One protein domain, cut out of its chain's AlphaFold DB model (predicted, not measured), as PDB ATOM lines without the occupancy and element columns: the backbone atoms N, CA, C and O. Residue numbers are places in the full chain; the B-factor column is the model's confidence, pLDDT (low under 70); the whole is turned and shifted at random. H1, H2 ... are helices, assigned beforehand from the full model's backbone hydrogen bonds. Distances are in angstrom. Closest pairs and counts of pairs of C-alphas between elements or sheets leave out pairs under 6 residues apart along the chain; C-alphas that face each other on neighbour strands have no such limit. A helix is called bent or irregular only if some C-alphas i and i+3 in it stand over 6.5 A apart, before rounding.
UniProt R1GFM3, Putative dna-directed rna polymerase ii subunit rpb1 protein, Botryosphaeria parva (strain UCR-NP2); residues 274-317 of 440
ATOM      1  N   ASP A 274     -29.231  31.010   2.290       65.81
ATOM      2  CA  ASP A 274     -30.003  32.195   2.684       65.81
ATOM      3  C   ASP A 274     -30.603  32.931   1.473       65.81
ATOM      4  O   ASP A 274     -31.696  33.489   1.556       65.81
ATOM      5  N   GLN A 275     -29.925  32.872   0.319       68.25
ATOM      6  CA  GLN A 275     -30.452  33.366  -0.956       68.25
ATOM      7  C   GLN A 275     -31.422  32.374  -1.609       68.25
ATOM      8  O   GLN A 275     -32.267  32.806  -2.387       68.25
ATOM      9  N   GLN A 276     -31.335  31.077  -1.280       68.44
ATOM     10  CA  GLN A 276     -32.293  30.046  -1.703       68.44
ATOM     11  C   GLN A 276     -33.632  30.110  -0.940       68.44
ATOM     12  O   GLN A 276     -34.592  29.431  -1.321       68.44
ATOM     13  N   MET A 277     -33.734  30.907   0.129       65.75
ATOM     14  CA  MET A 277     -34.976  31.062   0.884       65.75
ATOM     15  C   MET A 277     -36.024  31.841   0.080       65.75
ATOM     16  O   MET A 277     -35.746  32.893  -0.493       65.75
ATOM     17  N   LEU A 278     -37.273  31.356   0.097       78.12
ATOM     18  CA  LEU A 278     -38.424  32.055  -0.492       78.12
ATOM     19  C   LEU A 278     -38.453  33.525  -0.024       78.12
ATOM     20  O   LEU A 278     -38.274  33.747   1.173       78.12
ATOM     21  N   PRO A 279     -38.772  34.525  -0.870       79.62
ATOM     22  CA  PRO A 279     -38.749  35.939  -0.468       79.62
ATOM     23  C   PRO A 279     -39.592  36.273   0.777       79.62
ATOM     24  O   PRO A 279     -39.239  37.151   1.560       79.62
ATOM     25  N   THR A 280     -40.679  35.532   1.012       78.19
ATOM     26  CA  THR A 280     -41.496  35.607   2.235       78.19
ATOM     27  C   THR A 280     -40.766  35.096   3.481       78.19
ATOM     28  O   THR A 280     -40.941  35.648   4.565       78.19
ATOM     29  N   HIS A 281     -39.940  34.060   3.337       81.06
ATOM     30  CA  HIS A 281     -39.143  33.466   4.405       81.06
ATOM     31  C   HIS A 281     -37.831  34.228   4.639       81.06
ATOM     32  O   HIS A 281     -37.430  34.376   5.788       81.06
ATOM     33  N   ALA A 282     -37.212  34.775   3.588       82.50
ATOM     34  CA  ALA A 282     -36.101  35.716   3.703       82.50
ATOM     35  C   ALA A 282     -36.546  36.993   4.435       82.50
ATOM     36  O   ALA A 282     -35.908  37.397   5.402       82.50
ATOM     37  N   LYS A 283     -37.708  37.569   4.072       83.38
ATOM     38  CA  LYS A 283     -38.299  38.698   4.811       83.38
ATOM     39  C   LYS A 283     -38.624  38.339   6.266       83.38
ATOM     40  O   LYS A 283     -38.389  39.162   7.141       83.38
ATOM     41  N   ARG A 284     -39.141  37.131   6.535       84.50
ATOM     42  CA  ARG A 284     -39.401  36.668   7.911       84.50
ATOM     43  C   ARG A 284     -38.115  36.527   8.723       84.50
ATOM     44  O   ARG A 284     -38.087  37.022   9.837       84.50
ATOM     45  N   ILE A 285     -37.069  35.909   8.171       84.56
ATOM     46  CA  ILE A 285     -35.766  35.778   8.844       84.56
ATOM     47  C   ILE A 285     -35.150  37.158   9.085       84.56
ATOM     48  O   ILE A 285     -34.679  37.407  10.183       84.56
ATOM     49  N   ALA A 286     -35.199  38.073   8.112       82.38
ATOM     50  CA  ALA A 286     -34.700  39.436   8.290       82.38
ATOM     51  C   ALA A 286     -35.482  40.208   9.370       82.38
ATOM     52  O   ALA A 286     -34.881  40.935  10.155       82.38
ATOM     53  N   GLN A 287     -36.803  40.019   9.455       83.69
ATOM     54  CA  GLN A 287     -37.620  40.584  10.530       83.69
ATOM     55  C   GLN A 287     -37.280  39.956  11.893       83.69
ATOM     56  O   GLN A 287     -37.036  40.692  12.840       83.69
ATOM     57  N   GLU A 288     -37.189  38.627  11.988       82.38
ATOM     58  CA  GLU A 288     -36.790  37.909  13.209       82.38
ATOM     59  C   GLU A 288     -35.369  38.306  13.652       82.38
ATOM     60  O   GLU A 288     -35.103  38.455  14.840       82.38
ATOM     61  N   GLN A 289     -34.457  38.548  12.705       80.25
ATOM     62  CA  GLN A 289     -33.129  39.105  12.959       80.25
ATOM     63  C   GLN A 289     -33.211  40.545  13.467       80.25
ATOM     64  O   GLN A 289     -32.556  40.851  14.452       80.25
ATOM     65  N   TRP A 290     -34.040  41.421  12.892       72.25
ATOM     66  CA  TRP A 290     -34.229  42.779  13.420       72.25
ATOM     67  C   TRP A 290     -34.872  42.794  14.813       72.25
ATOM     68  O   TRP A 290     -34.492  43.622  15.635       72.25
ATOM     69  N   GLU A 291     -35.796  41.878  15.103       78.81
ATOM     70  CA  GLU A 291     -36.403  41.698  16.429       78.81
ATOM     71  C   GLU A 291     -35.370  41.163  17.443       78.81
ATOM     72  O   GLU A 291     -35.279  41.656  18.566       78.81
ATOM     73  N   LYS A 292     -34.520  40.212  17.033       74.81
ATOM     74  CA  LYS A 292     -33.491  39.559  17.867       74.81
ATOM     75  C   LYS A 292     -32.218  40.385  18.073       74.81
ATOM     76  O   LYS A 292     -31.590  40.292  19.123       74.81
ATOM     77  N   GLU A 293     -31.836  41.194  17.092       68.31
ATOM     78  CA  GLU A 293     -30.807  42.238  17.204       68.31
ATOM     79  C   GLU A 293     -31.371  43.511  17.872       68.31
ATOM     80  O   GLU A 293     -30.632  44.464  18.116       68.31
ATOM     81  N   GLY A 294     -32.682  43.546  18.157       62.06
ATOM     82  CA  GLY A 294     -33.409  44.675  18.749       62.06
ATOM     83  C   GLY A 294     -33.502  45.918  17.856       62.06
ATOM     84  O   GLY A 294     -33.957  46.964  18.304       62.06
ATOM     85  N   LYS A 295     -33.056  45.827  16.598       60.56
ATOM     86  CA  LYS A 295     -32.923  46.944  15.652       60.56
ATOM     87  C   LYS A 295     -34.268  47.523  15.190       60.56
ATOM     88  O   LYS A 295     -34.297  48.608  14.612       60.56
ATOM     89  N   VAL A 296     -35.369  46.836  15.490       54.94
ATOM     90  CA  VAL A 296     -36.676  47.462  15.725       54.94
ATOM     91  C   VAL A 296     -36.846  47.687  17.233       54.94
ATOM     92  O   VAL A 296     -36.990  46.737  17.996       54.94
ATOM     93  N   GLY A 297     -36.791  48.945  17.678       58.53
ATOM     94  CA  GLY A 297     -36.861  49.265  19.107       58.53
ATOM     95  C   GLY A 297     -38.248  48.983  19.686       58.53
ATOM     96  O   GLY A 297     -39.194  49.717  19.409       58.53
ATOM     97  N   ASN A 298     -38.359  47.941  20.511       64.12
ATOM     98  CA  ASN A 298     -39.603  47.567  21.199       64.12
ATOM     99  C   ASN A 298     -40.046  48.606  22.246       64.12
ATOM    100  O   ASN A 298     -41.221  48.660  22.610       64.12
ATOM    101  N   VAL A 299     -39.110  49.424  22.737       69.38
ATOM    102  CA  VAL A 299     -39.330  50.458  23.752       69.38
ATOM    103  C   VAL A 299     -38.878  51.813  23.209       69.38
ATOM    104  O   VAL A 299     -37.871  51.926  22.513       69.38
ATOM    105  N   TYR A 300     -39.619  52.862  23.554       70.12
ATOM    106  CA  TYR A 300     -39.214  54.241  23.298       70.12
ATOM    107  C   TYR A 300     -38.458  54.795  24.510       70.12
ATOM    108  O   TYR A 300     -38.914  54.667  25.649       70.12
ATOM    109  N   ASP A 301     -37.319  55.443  24.270       73.56
ATOM    110  CA  ASP A 301     -36.693  56.324  25.259       73.56
ATOM    111  C   ASP A 301     -37.575  57.569  25.497       73.56
ATOM    112  O   ASP A 301     -38.480  57.873  24.714       73.56
ATOM    113  N   LYS A 302     -37.290  58.337  26.554       78.06
ATOM    114  CA  LYS A 302     -38.008  59.579  26.908       78.06
ATOM    115  C   LYS A 302     -38.031  60.608  25.771       78.06
ATOM    116  O   LYS A 302     -38.974  61.384  25.668       78.06
ATOM    117  N   ASP A 303     -37.021  60.565  24.904       78.50
ATOM    118  CA  ASP A 303     -36.873  61.403  23.712       78.50
ATOM    119  C   ASP A 303     -37.626  60.850  22.476       78.50
ATOM    120  O   ASP A 303     -37.331  61.247  21.350       78.50
ATOM    121  N   PHE A 304     -38.533  59.878  22.649       70.69
ATOM    122  CA  PHE A 304     -39.229  59.138  21.578       70.69
ATOM    123  C   PHE A 304     -38.302  58.411  20.584       70.69
ATOM    124  O   PHE A 304     -38.707  58.042  19.480       70.69
ATOM    125  N   LYS A 305     -37.052  58.153  20.980       76.69
ATOM    126  CA  LYS A 305     -36.085  57.371  20.200       76.69
ATOM    127  C   LYS A 305     -36.367  55.882  20.392       76.69
ATOM    128  O   LYS A 305     -36.505  55.435  21.527       76.69
ATOM    129  N   LEU A 306     -36.427  55.127  19.295       72.69
ATOM    130  CA  LEU A 306     -36.491  53.664  19.329       72.69
ATOM    131  C   LEU A 306     -35.236  53.125  20.030       72.69
ATOM    132  O   LEU A 306     -34.120  53.427  19.605       72.69
ATOM    133  N   LEU A 307     -35.428  52.360  21.104       64.38
ATOM    134  CA  LEU A 307     -34.367  51.829  21.950       64.38
ATOM    135  C   LEU A 307     -34.582  50.329  22.178       64.38
ATOM    136  O   LEU A 307     -35.691  49.868  22.453       64.38
ATOM    137  N   ASN A 308     -33.507  49.559  22.068       70.25
ATOM    138  CA  ASN A 308     -33.541  48.114  22.241       70.25
ATOM    139  C   ASN A 308     -33.726  47.794  23.738       70.25
ATOM    140  O   ASN A 308     -33.138  48.463  24.593       70.25
ATOM    141  N   ASP A 309     -34.468  46.737  24.088       63.22
ATOM    142  CA  ASP A 309     -34.705  46.359  25.497       63.22
ATOM    143  C   ASP A 309     -33.395  46.131  26.275       63.22
ATOM    144  O   ASP A 309     -33.267  46.477  27.455       63.22
ATOM    145  N   HIS A 310     -32.378  45.605  25.587       57.59
ATOM    146  CA  HIS A 310     -31.027  45.448  26.115       57.59
ATOM    147  C   HIS A 310     -30.391  46.795  26.498       57.59
ATOM    148  O   HIS A 310     -29.882  46.920  27.616       57.59
ATOM    149  N   ASP A 311     -30.500  47.820  25.651       62.12
ATOM    150  CA  ASP A 311     -29.963  49.158  25.915       62.12
ATOM    151  C   ASP A 311     -30.762  49.905  26.986       62.12
ATOM    152  O   ASP A 311     -30.167  50.555  27.846       62.12
ATOM    153  N   TYR A 312     -32.091  49.754  27.021       59.16
ATOM    154  CA  TYR A 312     -32.923  50.278  28.112       59.16
ATOM    155  C   TYR A 312     -32.512  49.667  29.465       59.16
ATOM    156  O   TYR A 312     -32.360  50.377  30.467       59.16
ATOM    157  N   SER A 313     -32.233  48.358  29.491       62.31
ATOM    158  CA  SER A 313     -31.728  47.663  30.681       62.31
ATOM    159  C   SER A 313     -30.316  48.111  31.095       62.31
ATOM    160  O   SER A 313     -29.985  48.066  32.282       62.31
ATOM    161  N   ALA A 314     -29.477  48.537  30.146       63.69
ATOM    162  CA  ALA A 314     -28.162  49.111  30.422       63.69
ATOM    163  C   ALA A 314     -28.298  50.542  30.965       63.69
ATOM    164  O   ALA A 314     -27.724  50.855  32.009       63.69
ATOM    165  N   LYS A 315     -29.149  51.375  30.346       61.28
ATOM    166  CA  LYS A 315     -29.442  52.747  30.788       61.28
ATOM    167  C   LYS A 315     -29.936  52.785  32.233       61.28
ATOM    168  O   LYS A 315     -29.359  53.501  33.047       61.28
ATOM    169  N   ARG A 316     -30.926  51.952  32.587       59.62
ATOM    170  CA  ARG A 316     -31.437  51.849  33.969       59.62
ATOM    171  C   ARG A 316     -30.376  51.425  34.988       59.62
ATOM    172  O   ARG A 316     -30.488  51.810  36.147       59.62
ATOM    173  N   ARG A 317     -29.361  50.656  34.575       59.00
ATOM    174  CA  ARG A 317     -28.223  50.272  35.429       59.00
ATOM    175  C   ARG A 317     -27.157  51.367  35.529       59.00
ATOM    176  O   ARG A 317     -26.514  51.456  36.566       59.00
TER     177      ARG A 317
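This is residues 274 to 317 of the 440 residues of the protein "Putative dna-directed rna polymerase ii subunit rpb1 protein" of Botryosphaeria parva (strain UCR-NP2) (UniProt R1GFM3). Two separate helices, H1 and the shorter H2, follow one another along the long axis of a thin rod, pointing in nearly the same direction without meeting. The long link between them makes a loop to one side, in which residues 299 to 300 and 306 to 307 form a short antiparallel pairing. The printed part has 44 residues, with two named helices in the order H1, H2 and no named strand; its class is all helix. The whole is only just loose, close to extended, with a radius of gyration of the C-alphas of 13.8 A, and the C-alphas span 42 by 19 by 10 A.

The longest helix is H1, residues 279 to 292, with its centre at (-36.808, 38.067, 8.868). H2, residues 309 to 317, has its centre at (-30.846, 49.209, 29.659). H1 and H2 are apart, with no C-alpha of the one within 8 A of the other. In H1 every O i to N i+4 pair is within hydrogen-bond range; in H2 4 of 5 are.

H1 has 14 residues and measures 19.4 A from C-alpha 279 at (-38.749, 35.939, -0.468) to C-alpha 292 at (-33.491, 39.559, 17.867). H2 has 9 residues and measures 12.5 A from its first to its last C-alpha, ending at C-alpha 317 at (-28.223, 50.272, 35.429). Neither helix is bent.

The two C-alphas farthest apart are those of Gln 276 and Arg 317, at 42.5 A. The link from H1 to H2, residues 293 to 308, is long, with 16 residues. The printed part has no cut. Its mean pLDDT is 70.8; residues 274 to 277, 293 to 299, 307 and 309 to 317 are under 70 in this predicted model.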